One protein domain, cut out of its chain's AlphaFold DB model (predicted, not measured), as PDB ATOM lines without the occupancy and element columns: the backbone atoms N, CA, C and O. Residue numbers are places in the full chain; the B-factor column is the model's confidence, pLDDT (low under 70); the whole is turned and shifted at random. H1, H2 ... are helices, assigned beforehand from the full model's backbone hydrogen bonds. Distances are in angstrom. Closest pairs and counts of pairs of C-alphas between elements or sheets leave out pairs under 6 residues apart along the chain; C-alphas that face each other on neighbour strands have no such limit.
ATOM      1  N   GLN A 220     146.265 135.455 122.775       95.69
ATOM      2  CA  GLN A 220     145.096 135.347 123.648       95.69
ATOM      3  C   GLN A 220     144.366 134.018 123.454       95.69
ATOM      4  O   GLN A 220     143.982 133.388 124.441       95.69
ATOM      5  N   LEU A 221     144.207 133.562 122.209       95.69
ATOM      6  CA  LEU A 221     143.600 132.266 121.901       95.69
ATOM      7  C   LEU A 221     144.434 131.109 122.459       95.69
ATOM      8  O   LEU A 221     143.867 130.188 123.041       95.69
ATOM      9  N   ILE A 222     145.766 131.169 122.348       92.50
ATOM     10  CA  ILE A 222     146.658 130.166 122.950       92.50
ATOM     11  C   ILE A 222     146.487 130.164 124.468       92.50
ATOM     12  O   ILE A 222     146.144 129.133 125.042       92.50
ATOM     13  N   ALA A 223     146.652 131.318 125.118       93.69
ATOM     14  CA  ALA A 223     146.582 131.411 126.573       93.69
ATOM     15  C   ALA A 223     145.208 130.986 127.123       93.69
ATOM     16  O   ALA A 223     145.122 130.340 128.162       93.69
ATOM     17  N   GLY A 224     144.117 131.312 126.425       93.50
ATOM     18  CA  GLY A 224     142.771 130.906 126.830       93.50
ATOM     19  C   GLY A 224     142.481 129.430 126.584       93.50
ATOM     20  O   GLY A 224     141.730 128.823 127.355       93.50
ATOM     21  N   TRP A 225     143.093 128.841 125.556       90.06
ATOM     22  CA  TRP A 225     143.027 127.406 125.313       90.06
ATOM     23  C   TRP A 225     143.731 126.626 126.427       90.06
ATOM     24  O   TRP A 225     143.177 125.640 126.906       90.06
ATOM     25  N   GLU A 226     144.873 127.109 126.927       91.56
ATOM     26  CA  GLU A 226     145.614 126.474 128.028       91.56
ATOM     27  C   GLU A 226     144.799 126.323 129.325       91.56
ATOM     28  O   GLU A 226     145.070 125.426 130.127       91.56
ATOM     29  N   LEU A 227     143.761 127.147 129.503       90.69
ATOM     30  CA  LEU A 227     142.842 127.079 130.641       90.69
ATOM     31  C   LEU A 227     141.759 125.993 130.501       90.69
ATOM     32  O   LEU A 227     141.074 125.686 131.478       90.69
ATOM     33  N   GLN A 228     141.561 125.424 129.310       88.25
ATOM     34  CA  GLN A 228     140.518 124.427 129.060       88.25
ATOM     35  C   GLN A 228     141.000 123.021 129.429       88.25
ATOM     36  O   GLN A 228     142.100 122.613 129.073       88.25
ATOM     37  N   GLU A 229     140.156 122.205 130.063       87.19
ATOM     38  CA  GLU A 229     140.542 120.820 130.385       87.19
ATOM     39  C   GLU A 229     140.747 119.972 129.114       87.19
ATOM     40  O   GLU A 229     141.647 119.133 129.051       87.19
ATOM     41  N   THR A 230     139.972 120.251 128.060       86.94
ATOM     42  CA  THR A 230     140.084 119.597 126.744       86.94
ATOM     43  C   THR A 230     141.441 119.833 126.081       86.94
ATOM     44  O   THR A 230     141.902 118.979 125.324       86.94
ATOM     45  N   PHE A 231     142.138 120.925 126.416       87.94
ATOM     46  CA  PHE A 231     143.497 121.192 125.944       87.94
ATOM     47  C   PHE A 231     144.484 120.114 126.374       87.94
ATOM     48  O   PHE A 231     145.302 119.673 125.570       87.94
ATOM     49  N   LYS A 232     144.414 119.658 127.631       91.75
ATOM     50  CA  LYS A 232     145.326 118.626 128.143       91.75
ATOM     51  C   LYS A 232     145.163 117.333 127.354       91.75
ATOM     52  O   LYS A 232     146.159 116.753 126.932       91.75
ATOM     53  N   THR A 233     143.918 116.932 127.103       93.12
ATOM     54  CA  THR A 233     143.596 115.754 126.291       93.12
ATOM     55  C   THR A 233     144.120 115.905 124.867       93.12
ATOM     56  O   THR A 233     144.864 115.044 124.401       93.12
ATOM     57  N   LEU A 234     143.812 117.020 124.199       91.94
ATOM     58  CA  LEU A 234     144.251 117.258 122.825       91.94
ATOM     59  C   LEU A 234     145.783 117.333 122.718       91.94
ATOM     60  O   LEU A 234     146.360 116.805 121.779       91.94
ATOM     61  N   ASN A 235     146.482 117.871 123.714       92.69
ATOM     62  CA  ASN A 235     147.946 117.876 123.734       92.69
ATOM     63  C   ASN A 235     148.568 116.490 123.798       92.69
ATOM     64  O   ASN A 235     149.579 116.253 123.143       92.69
ATOM     65  N   VAL A 236     147.981 115.588 124.583       94.62
ATOM     66  CA  VAL A 236     148.422 114.190 124.631       94.62
ATOM     67  C   VAL A 236     148.210 113.533 123.267       94.62
ATOM     68  O   VAL A 236     149.087 112.807 122.805       94.62
ATOM     69  N   GLN A 237     147.094 113.833 122.596       94.19
ATOM     70  CA  GLN A 237     146.794 113.322 121.255       94.19
ATOM     71  C   GLN A 237     147.738 113.900 120.184       94.19
ATOM     72  O   GLN A 237     148.253 113.154 119.354       94.19
ATOM     73  N   ILE A 238     148.027 115.207 120.218       91.38
ATOM     74  CA  ILE A 238     148.986 115.848 119.304       91.38
ATOM     75  C   ILE A 238     150.385 115.281 119.542       91.38
ATOM     76  O   ILE A 238     151.083 114.968 118.584       91.38
ATOM     77  N   LEU A 239     150.800 115.114 120.801       93.56
ATOM     78  CA  LEU A 239     152.100 114.531 121.123       93.56
ATOM     79  C   LEU A 239     152.201 113.089 120.608       93.56
ATOM     80  O   LEU A 239     153.194 112.745 119.978       93.56
ATOM     81  N   ALA A 240     151.152 112.284 120.791       93.06
ATOM     82  CA  ALA A 240     151.081 110.935 120.235       93.06
ATOM     83  C   ALA A 240     151.228 110.924 118.705       93.06
ATOM     84  O   ALA A 240     151.943 110.087 118.155       93.06
ATOM     85  N   TRP A 241     150.588 111.874 118.022       94.06
ATOM     86  CA  TRP A 241     150.703 112.034 116.575       94.06
ATOM     87  C   TRP A 241     152.113 112.464 116.144       94.06
ATOM     88  O   TRP A 241     152.673 111.887 115.212       94.06
ATOM     89  N   VAL A 242     152.727 113.414 116.859       90.25
ATOM     90  CA  VAL A 242     154.117 113.851 116.636       90.25
ATOM     91  C   VAL A 242     155.098 112.681 116.789       90.25
ATOM     92  O   VAL A 242     156.041 112.562 116.011       90.25
ATOM     93  N   GLU A 243     154.848 111.781 117.743       91.56
ATOM     94  CA  GLU A 243     155.617 110.546 117.966       91.56
ATOM     95  C   GLU A 243     155.383 109.467 116.887       91.56
ATOM     96  O   GLU A 243     155.992 108.400 116.940       91.56
ATOM     97  N   GLY A 244     154.502 109.716 115.912       90.75
ATOM     98  CA  GLY A 244     154.179 108.776 114.837       90.75
ATOM     99  C   GLY A 244     153.280 107.615 115.266       90.75
ATOM    100  O   GLY A 244     153.218 106.605 114.566       90.75
ATOM    101  N   ARG A 245     152.584 107.721 116.406       93.56
ATOM    102  CA  ARG A 245     151.661 106.675 116.862       93.56
ATOM    103  C   ARG A 245     150.382 106.684 116.034       93.56
ATOM    104  O   ARG A 245     149.740 107.718 115.913       93.56
ATOM    105  N   HIS A 246     149.971 105.528 115.517       89.75
ATOM    106  CA  HIS A 246     148.727 105.390 114.745       89.75
ATOM    107  C   HIS A 246     147.452 105.480 115.602       89.75
ATOM    108  O   HIS A 246     146.388 105.809 115.089       89.75
ATOM    109  N   ASP A 247     147.546 105.212 116.906       91.75
ATOM    110  CA  ASP A 247     146.451 105.275 117.882       91.75
ATOM    111  C   ASP A 247     146.408 106.618 118.633       91.75
ATOM    112  O   ASP A 247     145.939 106.702 119.767       91.75
ATOM    113  N   HIS A 248     146.879 107.690 117.991       93.38
ATOM    114  CA  HIS A 248     147.005 109.020 118.589       93.38
ATOM    115  C   HIS A 248     145.676 109.611 119.099       93.38
ATOM    116  O   HIS A 248     145.683 110.525 119.919       93.38
ATOM    117  N   GLY A 249     144.529 109.109 118.626       92.94
ATOM    118  CA  GLY A 249     143.201 109.514 119.097       92.94
ATOM    119  C   GLY A 249     142.815 110.955 118.749       92.94
ATOM    120  O   GLY A 249     141.861 111.472 119.325       92.94
ATOM    121  N   LEU A 250     143.542 111.601 117.830       91.12
ATOM    122  CA  LEU A 250     143.178 112.936 117.343       91.12
ATOM    123  C   LEU A 250     141.867 112.853 116.563       91.12
ATOM    124  O   LEU A 250     141.687 111.909 115.786       91.12
ATOM    125  N   PRO A 251     141.002 113.871 116.679       92.12
ATOM    126  CA  PRO A 251     139.907 114.060 115.745       92.12
ATOM    127  C   PRO A 251     140.391 114.017 114.289       92.12
ATOM    128  O   PRO A 251     141.468 114.521 113.958       92.12
ATOM    129  N   LYS A 252     139.573 113.426 113.410       89.31
ATOM    130  CA  LYS A 252     139.917 113.182 112.002       89.31
ATOM    131  C   LYS A 252     140.374 114.453 111.284       89.31
ATOM    132  O   LYS A 252     141.380 114.422 110.583       89.31
ATOM    133  N   GLU A 253     139.666 115.563 111.479       84.50
ATOM    134  CA  GLU A 253     140.012 116.823 110.819       84.50
ATOM    135  C   GLU A 253     141.310 117.438 111.364       84.50
ATOM    136  O   GLU A 253     142.083 117.998 110.591       84.50
ATOM    137  N   HIS A 254     141.634 117.268 112.653       89.44
ATOM    138  CA  HIS A 254     142.942 117.697 113.174       89.44
ATOM    139  C   HIS A 254     144.074 116.873 112.576       89.44
ATOM    140  O   HIS A 254     145.070 117.438 112.132       89.44
ATOM    141  N   ALA A 255     143.907 115.548 112.528       89.38
ATOM    142  CA  ALA A 255     144.884 114.659 111.911       89.38
ATOM    143  C   ALA A 255     145.091 115.020 110.434       89.38
ATOM    144  O   ALA A 255     146.224 115.160 109.996       89.38
ATOM    145  N   ARG A 256     144.010 115.270 109.684       86.69
ATOM    146  CA  ARG A 256     144.078 115.700 108.281       86.69
ATOM    147  C   ARG A 256     144.906 116.976 108.100       86.69
ATOM    148  O   ARG A 256     145.786 116.994 107.246       86.69
ATOM    149  N   VAL A 257     144.640 118.023 108.886       83.12
ATOM    150  CA  VAL A 257     145.382 119.296 108.804       83.12
ATOM    151  C   VAL A 257     146.866 119.085 109.115       83.12
ATOM    152  O   VAL A 257     147.730 119.590 108.398       83.12
ATOM    153  N   LEU A 258     147.174 118.298 110.147       87.06
ATOM    154  CA  LEU A 258     148.552 118.006 110.537       87.06
ATOM    155  C   LEU A 258     149.290 117.120 109.522       87.06
ATOM    156  O   LEU A 258     150.470 117.351 109.267       87.06
ATOM    157  N   GLU A 259     148.618 116.153 108.895       86.31
ATOM    158  CA  GLU A 259     149.201 115.341 107.820       86.31
ATOM    159  C   GLU A 259     149.471 116.171 106.560       86.31
ATOM    160  O   GLU A 259     150.533 116.032 105.953       86.31
ATOM    161  N   LEU A 260     148.571 117.096 106.197       79.12
ATOM    162  CA  LEU A 260     148.818 118.054 105.113       79.12
ATOM    163  C   LEU A 260     150.067 118.895 105.406       79.12
ATOM    164  O   LEU A 260     150.964 118.976 104.565       79.12
ATOM    165  N   ALA A 261     150.180 119.433 106.619       79.50
ATOM    166  CA  ALA A 261     151.357 120.177 107.058       79.50
ATOM    167  C   ALA A 261     152.645 119.336 107.017       79.50
ATOM    168  O   ALA A 261     153.668 119.779 106.497       79.50
ATOM    169  N   LYS A 262     152.595 118.094 107.511       82.44
ATOM    170  CA  LYS A 262     153.732 117.164 107.493       82.44
ATOM    171  C   LYS A 262     154.170 116.839 106.066       82.44
ATOM    172  O   LYS A 262     155.366 116.853 105.778       82.44
ATOM    173  N   SER A 263     153.210 116.599 105.170       82.69
ATOM    174  CA  SER A 263     153.470 116.327 103.753       82.69
ATOM    175  C   SER A 263     154.137 117.508 103.047       82.69
ATOM    176  O   SER A 263     154.999 117.300 102.198       82.69
ATOM    177  N   TYR A 264     153.792 118.740 103.434       77.25
ATOM    178  CA  TYR A 264     154.409 119.952 102.909       77.25
ATOM    179  C   TYR A 264     155.862 120.094 103.382       77.25
ATOM    180  O   TYR A 264     156.759 120.312 102.571       77.25
ATOM    181  N   CYS A 265     156.120 119.890 104.680       76.75
ATOM    182  CA  CYS A 265     157.469 119.980 105.249       76.75
ATOM    183  C   CYS A 265     158.433 118.895 104.740       76.75
ATOM    184  O   CYS A 265     159.638 119.126 104.715       76.75
ATOM    185  N   ALA A 266     157.928 117.721 104.351       78.56
ATOM    186  CA  ALA A 266     158.756 116.610 103.881       78.56
ATOM    187  C   ALA A 266     159.338 116.815 102.469       78.56
ATOM    188  O   ALA A 266     160.249 116.086 102.077       78.56
ATOM    189  N   LYS A 267     158.827 117.777 101.688       75.31
ATOM    190  CA  LYS A 267     159.280 117.991 100.308       75.31
ATOM    191  C   LYS A 267     160.609 118.758 100.266       75.31
ATOM    192  O   LYS A 267     160.742 119.783 100.948       75.31
ATOM    193  N   PRO A 268     161.594 118.331  99.453       73.25
ATOM    194  CA  PRO A 268     162.848 119.061  99.293       73.25
ATOM    195  C   PRO A 268     162.598 120.451  98.691       73.25
ATOM    196  O   PRO A 268     161.703 120.647  97.868       73.25
ATOM    197  N   SER A 269     163.363 121.450  99.138       53.97
ATOM    198  CA  SER A 269     163.303 122.824  98.619       53.97
ATOM    199  C   SER A 269     163.791 122.844  97.174       53.97
ATOM    200  O   SER A 269     164.991 122.929  96.934       53.97
ATOM    201  N   GLY A 270     162.868 122.685  96.226       55.81
ATOM    202  CA  GLY A 270     163.163 122.641  94.792       55.81
ATOM    203  C   GLY A 270     162.232 121.736  93.983       55.81
ATOM    204  O   GLY A 270     162.101 121.946  92.784       55.81
ATOM    205  N   GLU A 271     161.540 120.780  94.614       55.81
ATOM    206  CA  GLU A 271     160.444 120.067  93.949       55.81
ATOM    207  C   GLU A 271     159.184 120.931  94.021       55.81
ATOM    208  O   GLU A 271     158.468 120.949  95.028       55.81
ATOM    209  N   ILE A 272     158.954 121.695  92.950       49.69
ATOM    210  CA  ILE A 272     157.695 122.405  92.712       49.69
ATOM    211  C   ILE A 272     156.566 121.378  92.809       49.69
ATOM    212  O   ILE A 272     156.702 120.231  92.379       49.69
ATOM    213  N   PHE A 273     155.457 121.776  93.427       43.69
ATOM    214  CA  PHE A 273     154.259 120.957  93.547       43.69
ATOM    215  C   PHE A 273     153.631 120.797  92.153       43.69
ATOM    216  O   PHE A 273     152.626 121.422  91.840       43.69
ATOM    217  N   GLU A 274     154.220 119.965  91.294       43.59
ATOM    218  CA  GLU A 274     153.571 119.496  90.080       43.59
ATOM    219  C   GLU A 274     152.407 118.596  90.517       43.59
ATOM    220  O   GLU A 274     152.531 117.377  90.647       43.59
ATOM    221  N   GLN A 275     151.239 119.194  90.767       44.22
ATOM    222  CA  GLN A 275     149.969 118.492  90.595       44.22
ATOM    223  C   GLN A 275     149.815 118.182  89.100       44.22
ATOM    224  O   GLN A 275     148.942 118.704  88.425       44.22
ATOM    225  N   ASN A 276     150.643 117.281  88.572       33.06
ATOM    226  CA  ASN A 276     150.471 116.696  87.242       33.06
ATOM    227  C   ASN A 276     149.338 115.653  87.225       33.06
ATOM    228  O   ASN A 276     149.304 114.764  86.374       33.06
ATOM    229  N   GLY A 277     148.380 115.752  88.150       32.97
ATOM    230  CA  GLY A 277     147.043 115.273  87.857       32.97
ATOM    231  C   GLY A 277     146.482 116.244  86.837       32.97
ATOM    232  O   GLY A 277     146.277 117.407  87.165       32.97
ATOM    233  N   THR A 278     146.279 115.790  85.600       30.30
ATOM    234  CA  THR A 278     145.455 116.490  84.615       30.30
ATOM    235  C   THR A 278     144.272 117.104  85.346       30.30
ATOM    236  O   THR A 278     143.436 116.371  85.878       30.30
ATOM    237  N   PHE A 279     144.237 118.434  85.413       34.00
ATOM    238  CA  PHE A 279     143.092 119.176  85.907       34.00
ATOM    239  C   PHE A 279     141.959 118.888  84.923       34.00
ATOM    240  O   PHE A 279     141.792 119.573  83.913       34.00
ATOM    241  N   GLN A 280     141.251 117.779  85.141       30.45
ATOM    242  CA  GLN A 280     139.968 117.574  84.505       30.45
ATOM    243  C   GLN A 280     139.095 118.721  85.010       30.45
ATOM    244  O   GLN A 280     139.066 118.951  86.223       30.45
ATOM    245  N   PRO A 281     138.443 119.487  84.115       28.48
ATOM    246  CA  PRO A 281     137.424 120.424  84.556       28.48
ATOM    247  C   PRO A 281     136.484 119.657  85.495       28.48
ATOM    248  O   PRO A 281     136.174 118.500  85.190       28.48
ATOM    249  N   PRO A 282     136.135 120.231  86.658       31.27
ATOM    250  CA  PRO A 282     135.362 119.521  87.661       31.27
ATOM    251  C   PRO A 282     134.116 118.945  86.997       31.27
ATOM    252  O   PRO A 282     133.390 119.660  86.309       31.27
ATOM    253  N   ASP A 283     133.922 117.640  87.166       33.59
ATOM    254  CA  ASP A 283     132.644 116.996  86.898       33.59
ATOM    255  C   ASP A 283     131.619 117.769  87.744       33.59
ATOM    256  O   ASP A 283     131.772 117.820  88.968       33.59
ATOM    257  N   GLU A 284     130.658 118.455  87.113       39.25
ATOM    258  CA  GLU A 284     129.725 119.376  87.796       39.25
ATOM    259  C   GLU A 284     128.911 118.675  88.906       39.25
ATOM    260  O   GLU A 284     128.382 119.336  89.797       39.25
ATOM    261  N   ASP A 285     128.904 117.338  88.917       35.81
ATOM    262  CA  ASP A 285     128.228 116.487  89.899       35.81
ATOM    263  C   ASP A 285     129.156 115.884  90.984       35.81
ATOM    264  O   ASP A 285     128.700 115.120  91.845       35.81
ATOM    265  N   ALA A 286     130.465 116.179  90.989       35.88
ATOM    266  CA  ALA A 286     131.372 115.671  92.020       35.88
ATOM    267  C   ALA A 286     131.225 116.487  93.325       35.88
ATOM    268  O   ALA A 286     131.562 117.671  93.343       35.88
ATOM    269  N   PRO A 287     130.791 115.883  94.455       36.25
ATOM    270  CA  PRO A 287     130.677 116.602  95.724       36.25
ATOM    271  C   PRO A 287     132.043 117.177  96.096       36.25
ATOM    272  O   PRO A 287     133.009 116.413  96.086       36.25
ATOM    273  N   LEU A 288     132.103 118.482  96.414       37.91
ATOM    274  CA  LEU A 288     133.308 119.245  96.782       37.91
ATOM    275  C   LEU A 288     134.325 118.383  97.553       37.91
ATOM    276  O   LEU A 288     134.283 118.267  98.779       37.91
ATOM    277  N   LYS A 289     135.249 117.753  96.824       43.78
ATOM    278  CA  LYS A 289     136.399 117.033  97.386       43.78
ATOM    279  C   LYS A 289     137.620 117.936  97.500       43.78
ATOM    280  O   LYS A 289     138.616 117.514  98.081       43.78
ATOM    281  N   ASP A 290     137.530 119.171  97.008       46.06
ATOM    282  CA  ASP A 290     138.669 120.075  96.899       46.06
ATOM    283  C   ASP A 290     138.829 121.040  98.087       46.06
ATOM    284  O   ASP A 290     139.318 122.154  97.959       46.06
ATOM    285  N   ASP A 291     138.502 120.568  99.293       50.94
ATOM    286  CA  ASP A 291     139.007 121.149 100.551       50.94
ATOM    287  C   ASP A 291     140.469 120.698 100.813       50.94
ATOM    288  O   ASP A 291     140.903 120.519 101.952       50.94
ATOM    289  N   SER A 292     141.225 120.378  99.761       53.19
ATOM    290  CA  SER A 292     142.520 119.694  99.849       53.19
ATOM    291  C   SER A 292     143.690 120.626 100.190       53.19
ATOM    292  O   SER A 292     144.770 120.143 100.538       53.19
ATOM    293  N   SER A 293     143.483 121.944 100.149       62.12
ATOM    294  CA  SER A 293     144.522 122.938 100.421       62.12
ATOM    295  C   SER A 293     144.405 123.533 101.825       62.12
ATOM    296  O   SER A 293     143.319 123.794 102.342       62.12
ATOM    297  N   LEU A 294     145.559 123.732 102.465       66.12
ATOM    298  CA  LEU A 294     145.641 124.516 103.690       66.12
ATOM    299  C   LEU A 294     145.403 126.000 103.363       66.12
ATOM    300  O   LEU A 294     145.778 126.451 102.279       66.12
ATOM    301  N   PRO A 295     144.837 126.790 104.293       72.06
ATOM    302  CA  PRO A 295     144.788 128.231 104.142       72.06
ATOM    303  C   PRO A 295     146.196 128.822 103.928       72.06
ATOM    304  O   PRO A 295     147.147 128.361 104.560       72.06
ATOM    305  N   PRO A 296     146.341 129.874 103.112       71.44
ATOM    306  CA  PRO A 296     147.611 130.540 102.798       71.44
ATOM    307  C   PRO A 296     148.500 130.850 104.014       71.44
ATOM    308  O   PRO A 296     149.689 130.538 104.004       71.44
ATOM    309  N   LYS A 297     147.918 131.343 105.115       68.50
ATOM    310  CA  LYS A 297     148.630 131.586 106.387       68.50
ATOM    311  C   LYS A 297     149.278 130.340 107.000       68.50
ATOM    312  O   LYS A 297     150.316 130.445 107.650       68.50
ATOM    313  N   CYS A 298     148.706 129.154 106.784       67.06
ATOM    314  CA  CYS A 298     149.332 127.908 107.223       67.06
ATOM    315  C   CYS A 298     150.637 127.653 106.468       67.06
ATOM    316  O   CYS A 298     151.607 127.227 107.089       67.06
ATOM    317  N   PHE A 299     150.687 127.943 105.164       72.19
ATOM    318  CA  PHE A 299     151.914 127.792 104.382       72.19
ATOM    319  C   PHE A 299     153.014 128.732 104.878       72.19
ATOM    320  O   PHE A 299     154.127 128.266 105.070       72.19
ATOM    321  N   GLU A 300     152.700 129.979 105.247       73.19
ATOM    322  CA  GLU A 300     153.700 130.899 105.819       73.19
ATOM    323  C   GLU A 300     154.358 130.351 107.099       73.19
ATOM    324  O   GLU A 300     155.553 130.539 107.332       73.19
ATOM    325  N   ILE A 301     153.595 129.662 107.951       70.06
ATOM    326  CA  ILE A 301     154.133 129.030 109.165       70.06
ATOM    327  C   ILE A 301     155.002 127.838 108.801       70.06
ATOM    328  O   ILE A 301     156.075 127.665 109.377       70.06
ATOM    329  N   LEU A 302     154.546 127.017 107.857       72.56
ATOM    330  CA  LEU A 302     155.298 125.861 107.390       72.56
ATOM    331  C   LEU A 302     156.605 126.288 106.717       72.56
ATOM    332  O   LEU A 302     157.632 125.656 106.960       72.56
ATOM    333  N   ASP A 303     156.597 127.396 105.982       75.62
ATOM    334  CA  ASP A 303     157.782 128.017 105.398       75.62
ATOM    335  C   ASP A 303     158.737 128.515 106.480       75.62
ATOM    336  O   ASP A 303     159.910 128.158 106.455       75.62
ATOM    337  N   ARG A 304     158.254 129.217 107.516       74.94
ATOM    338  CA  ARG A 304     159.103 129.605 108.662       74.94
ATOM    339  C   ARG A 304     159.707 128.396 109.377       74.94
ATOM    340  O   ARG A 304     160.865 128.436 109.785       74.94
ATOM    341  N   VAL A 305     158.936 127.320 109.551       70.56
ATOM    342  CA  VAL A 305     159.415 126.068 110.164       70.56
ATOM    343  C   VAL A 305     160.491 125.420 109.291       70.56
ATOM    344  O   VAL A 305     161.494 124.943 109.825       70.56
ATOM    345  N   ARG A 306     160.305 125.439 107.967       73.94
ATOM    346  CA  ARG A 306     161.252 124.930 106.971       73.94
ATOM    347  C   ARG A 306     162.540 125.754 106.932       73.94
ATOM    348  O   ARG A 306     163.627 125.188 106.944       73.94
ATOM    349  N   GLU A 307     162.432 127.079 106.938       73.44
ATOM    350  CA  GLU A 307     163.568 128.008 106.940       73.44
ATOM    351  C   GLU A 307     164.388 127.921 108.231       73.44
ATOM    352  O   GLU A 307     165.620 127.947 108.195       73.44
ATOM    353  N   ALA A 308     163.719 127.782 109.380       65.50
ATOM    354  CA  ALA A 308     164.373 127.723 110.683       65.50
ATOM    355  C   ALA A 308     165.188 126.437 110.907       65.50
ATOM    356  O   ALA A 308     165.998 126.394 111.838       65.50
ATOM    357  N   LYS A 309     164.985 125.382 110.106       64.12
ATOM    358  CA  LYS A 309     165.618 124.073 110.316       64.12
ATOM    359  C   LYS A 309     166.064 123.434 109.001       64.12
ATOM    360  O   LYS A 309     165.322 122.687 108.375       64.12
ATOM    361  N   LYS A 310     167.328 123.681 108.637       59.75
ATOM    362  CA  LYS A 310     168.018 123.005 107.523       59.75
ATOM    363  C   LYS A 310     168.337 121.521 107.785       59.75
ATOM    364  O   LYS A 310     168.639 120.825 106.825       59.75
ATOM    365  N   ASP A 311     168.213 121.035 109.026       52.81
ATOM    366  CA  ASP A 311     168.563 119.665 109.426       52.81
ATOM    367  C   ASP A 311     167.388 118.982 110.172       52.81
ATOM    368  O   ASP A 311     166.921 119.494 111.189       52.81
ATOM    369  N   ASP A 312     166.905 117.852 109.632       60.06
ATOM    370  CA  ASP A 312     165.886 116.899 110.138       60.06
ATOM    371  C   ASP A 312     164.641 117.472 110.872       60.06
ATOM    372  O   ASP A 312     164.627 117.775 112.071       60.06
ATOM    373  N   VAL A 313     163.527 117.587 110.136       60.00
ATOM    374  CA  VAL A 313     162.284 118.244 110.573       60.00
ATOM    375  C   VAL A 313     161.400 117.307 111.406       60.00
ATOM    376  O   VAL A 313     160.574 116.562 110.883       60.00
ATOM    377  N   LEU A 314     161.492 117.408 112.735       73.94
ATOM    378  CA  LEU A 314     160.437 116.940 113.643       73.94
ATOM    379  C   LEU A 314     159.482 118.098 113.968       73.94
ATOM    380  O   LEU A 314     159.868 119.076 114.622       73.94
ATOM    381  N   VAL A 315     158.226 117.981 113.517       80.94
ATOM    382  CA  VAL A 315     157.119 118.856 113.934       80.94
ATOM    383  C   VAL A 315     156.974 118.723 115.446       80.94
ATOM    384  O   VAL A 315     156.587 117.678 115.948       80.94
ATOM    385  N   THR A 316     157.325 119.764 116.197       89.00
ATOM    386  CA  THR A 316     157.188 119.740 117.661       89.00
ATOM    387  C   THR A 316     155.729 119.935 118.073       89.00
ATOM    388  O   THR A 316     154.933 120.485 117.312       89.00
ATOM    389  N   LEU A 317     155.385 119.575 119.313       89.75
ATOM    390  CA  LEU A 317     154.063 119.848 119.891       89.75
ATOM    391  C   LEU A 317     153.663 121.331 119.762       89.75
ATOM    392  O   LEU A 317     152.532 121.630 119.393       89.75
ATOM    393  N   GLY A 318     154.593 122.256 120.022       88.88
ATOM    394  CA  GLY A 318     154.340 123.696 119.896       88.88
ATOM    395  C   GLY A 318     154.031 124.122 118.460       88.88
ATOM    396  O   GLY A 318     153.083 124.868 118.232       88.88
ATOM    397  N   VAL A 319     154.772 123.589 117.484       86.75
ATOM    398  CA  VAL A 319     154.545 123.872 116.056       86.75
ATOM    399  C   VAL A 319     153.206 123.299 115.586       86.75
ATOM    400  O   VAL A 319     152.446 124.003 114.931       86.75
ATOM    401  N   ALA A 320     152.872 122.062 115.967       88.81
ATOM    402  CA  ALA A 320     151.588 121.448 115.624       88.81
ATOM    403  C   ALA A 320     150.392 122.245 116.181       88.81
ATOM    404  O   ALA A 320     149.413 122.458 115.468       88.81
ATOM    405  N   ARG A 321     150.486 122.743 117.424       90.69
ATOM    406  CA  ARG A 321     149.465 123.634 118.006       90.69
ATOM    407  C   ARG A 321     149.305 124.920 117.201       90.69
ATOM    408  O   ARG A 321     148.174 125.297 116.911       90.69
ATOM    409  N   GLN A 322     150.418 125.562 116.839       89.44
ATOM    410  CA  GLN A 322     150.388 126.797 116.057       89.44
ATOM    411  C   GLN A 322     149.734 126.570 114.689       89.44
ATOM    412  O   GLN A 322     148.867 127.341 114.302       89.44
ATOM    413  N   ILE A 323     150.091 125.485 113.992       87.06
ATOM    414  CA  ILE A 323     149.495 125.125 112.697       87.06
ATOM    415  C   ILE A 323     147.981 124.947 112.824       87.06
ATOM    416  O   ILE A 323     147.232 125.518 112.037       87.06
ATOM    417  N   LEU A 324     147.515 124.176 113.813       90.69
ATOM    418  CA  LEU A 324     146.080 123.956 114.002       90.69
ATOM    419  C   LEU A 324     145.334 125.247 114.355       90.69
ATOM    420  O   LEU A 324     144.217 125.448 113.884       90.69
ATOM    421  N   LEU A 325     145.935 126.113 115.173       92.56
ATOM    422  CA  LEU A 325     145.346 127.400 115.529       92.56
ATOM    423  C   LEU A 325     145.223 128.320 114.318       92.56
ATOM    424  O   LEU A 325     144.176 128.924 114.126       92.56
ATOM    425  N   GLU A 326     146.259 128.396 113.498       89.12
ATOM    426  CA  GLU A 326     146.320 129.301 112.348       89.12
ATOM    427  C   GLU A 326     145.453 128.807 111.195       89.12
ATOM    428  O   GLU A 326     144.809 129.596 110.506       89.12
ATOM    429  N   PHE A 327     145.333 127.486 111.053       89.69
ATOM    430  CA  PHE A 327     144.286 126.883 110.240       89.69
ATOM    431  C   PHE A 327     142.908 127.329 110.738       89.69
ATOM    432  O   PHE A 327     142.111 127.864 109.971       89.69
ATOM    433  N   ALA A 328     142.634 127.167 112.034       91.94
ATOM    434  CA  ALA A 328     141.332 127.487 112.600       91.94
ATOM    435  C   ALA A 328     140.984 128.981 112.486       91.94
ATOM    436  O   ALA A 328     139.850 129.302 112.138       91.94
ATOM    437  N   THR A 329     141.927 129.900 112.717       93.12
ATOM    438  CA  THR A 329     141.695 131.349 112.576       93.12
ATOM    439  C   THR A 329     141.533 131.757 111.115       93.12
ATOM    440  O   THR A 329     140.626 132.528 110.802       93.12
ATOM    441  N   ALA A 330     142.320 131.196 110.195       88.44
ATOM    442  CA  ALA A 330     142.173 131.463 108.766       88.44
ATOM    443  C   ALA A 330     140.867 130.891 108.182       88.44
ATOM    444  O   ALA A 330     140.309 131.459 107.243       88.44
ATOM    445  N   THR A 331     140.350 129.790 108.741       88.31
ATOM    446  CA  THR A 331     139.098 129.163 108.294       88.31
ATOM    447  C   THR A 331     137.859 129.746 108.970       88.31
ATOM    448  O   THR A 331     136.869 130.014 108.289       88.31
ATOM    449  N   PHE A 332     137.887 129.980 110.281       92.06
ATOM    450  CA  PHE A 332     136.702 130.316 111.083       92.06
ATOM    451  C   PHE A 332     136.765 131.689 111.762       92.06
ATOM    452  O   PHE A 332     135.776 132.097 112.369       92.06
ATOM    453  N   GLY A 333     137.880 132.413 111.658       93.88
ATOM    454  CA  GLY A 333     138.068 133.735 112.256       93.88
ATOM    455  C   GLY A 333     138.567 133.702 113.698       93.88
ATOM    456  O   GLY A 333     138.898 132.661 114.248       93.88
ATOM    457  N   PHE A 334     138.593 134.865 114.347       94.56
ATOM    458  CA  PHE A 334     139.224 135.059 115.664       94.56
ATOM    459  C   PHE A 334     138.270 134.910 116.862       94.56
ATOM    460  O   PHE A 334     138.538 135.396 117.962       94.56
ATOM    461  N   SER A 335     137.121 134.255 116.682       94.19
ATOM    462  CA  SER A 335     136.213 133.997 117.800       94.19
ATOM    463  C   SER A 335     136.704 132.823 118.640       94.19
ATOM    464  O   SER A 335     136.702 131.684 118.175       94.19
ATOM    465  N   ALA A 336     137.006 133.059 119.920       94.94
ATOM    466  CA  ALA A 336     137.398 131.988 120.836       94.94
ATOM    467  C   ALA A 336     136.350 130.865 120.928       94.94
ATOM    468  O   ALA A 336     136.703 129.705 121.114       94.94
ATOM    469  N   ARG A 337     135.057 131.175 120.738       93.69
ATOM    470  CA  ARG A 337     134.004 130.150 120.692       93.69
ATOM    471  C   ARG A 337     134.247 129.175 119.546       93.69
ATOM    472  O   ARG A 337     134.193 127.972 119.778       93.69
ATOM    473  N   ASP A 338     134.482 129.676 118.341       94.56
ATOM    474  CA  ASP A 338     134.639 128.825 117.162       94.56
ATOM    475  C   ASP A 338     135.985 128.112 117.199       94.56
ATOM    476  O   ASP A 338     136.024 126.902 117.028       94.56
ATOM    477  N   ILE A 339     137.058 128.809 117.573       95.25
ATOM    478  CA  ILE A 339     138.390 128.214 117.725       95.25
ATOM    479  C   ILE A 339     138.393 127.081 118.759       95.25
ATOM    480  O   ILE A 339     138.873 125.984 118.484       95.25
ATOM    481  N   TYR A 340     137.796 127.273 119.937       94.38
ATOM    482  CA  TYR A 340     137.743 126.200 120.935       94.38
ATOM    483  C   TYR A 340     136.747 125.103 120.558       94.38
ATOM    484  O   TYR A 340     136.976 123.942 120.892       94.38
ATOM    485  N   THR A 341     135.681 125.425 119.817       93.69
ATOM    486  CA  THR A 341     134.795 124.397 119.250       93.69
ATOM    487  C   THR A 341     135.525 123.580 118.189       93.69
ATOM    488  O   THR A 341     135.333 122.373 118.146       93.69
ATOM    489  N   PHE A 342     136.408 124.182 117.387       93.94
ATOM    490  CA  PHE A 342     137.259 123.451 116.450       93.94
ATOM    491  C   PHE A 342     138.154 122.457 117.188       93.94
ATOM    492  O   PHE A 342     138.276 121.317 116.757       93.94
ATOM    493  N   PHE A 343     138.750 122.853 118.313       92.25
ATOM    494  CA  PHE A 343     139.609 121.968 119.103       92.25
ATOM    495  C   PHE A 343     138.853 120.884 119.880       92.25
ATOM    496  O   PHE A 343     139.369 119.785 120.043       92.25
ATOM    497  N   ASP A 344     137.642 121.160 120.362       92.00
ATOM    498  CA  ASP A 344     136.840 120.177 121.102       92.00
ATOM    499  C   ASP A 344     136.065 119.240 120.156       92.00
ATOM    500  O   ASP A 344     136.047 118.022 120.326       92.00
ATOM    501  N   LYS A 345     135.398 119.816 119.150       93.25
ATOM    502  CA  LYS A 345     134.418 119.163 118.267       93.25
ATOM    503  C   LYS A 345     134.522 119.713 116.838       93.25
ATOM    504  O   LYS A 345     133.582 120.372 116.374       93.25
ATOM    505  N   PRO A 346     135.628 119.437 116.120       91.38
ATOM    506  CA  PRO A 346     135.854 119.993 114.790       91.38
ATOM    507  C   PRO A 346     134.710 119.662 113.833       91.38
ATOM    508  O   PRO A 346     134.198 120.572 113.194       91.38
ATOM    509  N   ASP A 347     134.229 118.414 113.815       88.56
ATOM    510  CA  ASP A 347     133.133 117.986 112.934       88.56
ATOM    511  C   ASP A 347     131.865 118.828 113.141       88.56
ATOM    512  O   ASP A 347     131.252 119.277 112.182       88.56
ATOM    513  N   THR A 348     131.510 119.135 114.396       91.56
ATOM    514  CA  THR A 348     130.341 119.976 114.703       91.56
ATOM    515  C   THR A 348     130.520 121.407 114.204       91.56
ATOM    516  O   THR A 348     129.558 122.011 113.729       91.56
ATOM    517  N   LEU A 349     131.727 121.971 114.313       91.44
ATOM    518  CA  LEU A 349     131.999 123.314 113.800       91.44
ATOM    519  C   LEU A 349     131.996 123.339 112.272       91.44
ATOM    520  O   LEU A 349     131.393 124.238 111.684       91.44
ATOM    521  N   PHE A 350     132.644 122.357 111.643       87.94
ATOM    522  CA  PHE A 350     132.630 122.202 110.198       87.94
ATOM    523  C   PHE A 350     131.206 122.042 109.701       87.94
ATOM    524  O   PHE A 350     130.831 122.802 108.827       87.94
ATOM    525  N   ASP A 351     130.388 121.167 110.284       87.75
ATOM    526  CA  ASP A 351     128.979 121.011 109.913       87.75
ATOM    527  C   ASP A 351     128.198 122.316 110.095       87.75
ATOM    528  O   ASP A 351     127.412 122.690 109.227       87.75
ATOM    529  N   ALA A 352     128.449 123.060 111.177       88.75
ATOM    530  CA  ALA A 352     127.800 124.344 111.413       88.75
ATOM    531  C   ALA A 352     128.174 125.385 110.343       88.75
ATOM    532  O   ALA A 352     127.283 126.016 109.785       88.75
ATOM    533  N   HIS A 353     129.457 125.542 110.001       88.31
ATOM    534  CA  HIS A 353     129.898 126.461 108.942       88.31
ATOM    535  C   HIS A 353     129.559 125.956 107.533       88.31
ATOM    536  O   HIS A 353     129.217 126.740 106.649       88.31
ATOM    537  N   LYS A 354     129.604 124.642 107.321       84.88
ATOM    538  CA  LYS A 354     129.222 123.962 106.086       84.88
ATOM    539  C   LYS A 354     127.741 124.152 105.818       84.88
ATOM    540  O   LYS A 354     127.388 124.478 104.699       84.88
ATOM    541  N   SER A 355     126.890 124.038 106.836       83.94
ATOM    542  CA  SER A 355     125.454 124.287 106.691       83.94
ATOM    543  C   SER A 355     125.137 125.715 106.246       83.94
ATOM    544  O   SER A 355     124.098 125.931 105.649       83.94
ATOM    545  N   VAL A 356     126.042 126.672 106.480       82.62
ATOM    546  CA  VAL A 356     125.887 128.054 106.009       82.62
ATOM    547  C   VAL A 356     126.475 128.260 104.610       82.62
ATOM    548  O   VAL A 356     125.938 129.045 103.839       82.62
ATOM    549  N   LEU A 357     127.567 127.570 104.261       79.44
ATOM    550  CA  LEU A 357     128.331 127.827 103.028       79.44
ATOM    551  C   LEU A 357     128.100 126.811 101.892       79.44
ATOM    552  O   LEU A 357     128.293 127.152 100.728       79.44
ATOM    553  N   VAL A 358     127.720 125.570 102.209       68.31
ATOM    554  CA  VAL A 358     127.596 124.420 101.277       68.31
ATOM    555  C   VAL A 358     126.148 124.174 100.897       68.31
ATOM    556  O   VAL A 358     125.665 123.063 100.711       68.31
ATOM    557  N   HIS A 359     125.433 125.266 100.742       61.09
ATOM    558  CA  HIS A 359     124.254 125.202  99.937       61.09
ATOM    559  C   HIS A 359     124.662 125.187  98.452       61.09
ATOM    560  O   HIS A 359     125.055 126.210  97.883       61.09
TER     561      HIS A 359
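AT A GLANCE: This is residues 220 to 359 of the 748 residues of an uncharacterized protein of Gymnopus androsaceus JB14 (UniProt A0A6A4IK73). H5 runs through the core, and H2, H3, H4 and H6 pack round it, mostly crossed, with H4 folded back along H5 as a hairpin. H1 and H7 lie at the periphery, while the long stretch from 266 to 295 swings away from the helices as a wide loop, of which residues 274 to 281 stick out. The printed part has 140 residues with seven named helices, H1 to H7 in order, and no named strand, class all helix. It is compact, with a radius of gyration of the C-alphas of 16.2 A and spans of 47 by 45 by 29 A.

HOW THE PARTS SIT: H1, residues 220 to 226, only just touches H6, residues 336 to 344, with 3 pairs of C-alphas within 8 A, the closest those of Leu 221 and Ala 336 at 6.3 A. H2, residues 229 to 242, touches residues 317 to 321 alone of H5, residues 317 to 332; the closest C-alphas, of Leu 239 and Leu 317, are 5.8 A apart. H3, residues 252 to 265, touches H5 with C-alphas 258 and 320 closest, 6.9 A. H4, residues 296 to 308, forms a hairpin with H5, a shallow tilt of 21 degrees, opposite ways, with C-alphas 298 and 327 closest at 6.0 A. H6 touches H7, residues 346 to 357, at a steep tilt of 53 degrees, with C-alphas 342 and 349 closest at 5.9 A. H4 and H7 are apart. Every O i to N i+4 pair is within hydrogen-bond range in H1, H3, H4, H5 and H6, against 9 of 10 in H2 and 7 of 8 in H7.

IN THESE COORDINATES: H1 begins at C-alpha 220, (145.096, 135.347, 123.648). H2 is 20.5 A long, H3 20.0 A and H5 22.1 A. H7 ends at C-alpha 357, (128.331, 127.827, 103.028).

THE WHOLE: The C-alphas of Leu 227 and Thr 278, the two farthest apart, are 47.3 A apart. The printed part has no cut, and the link from H3 to H4 is long. Residues 269 to 294, 297 to 298, 308 to 313 and 358 to 359 have pLDDT under 70.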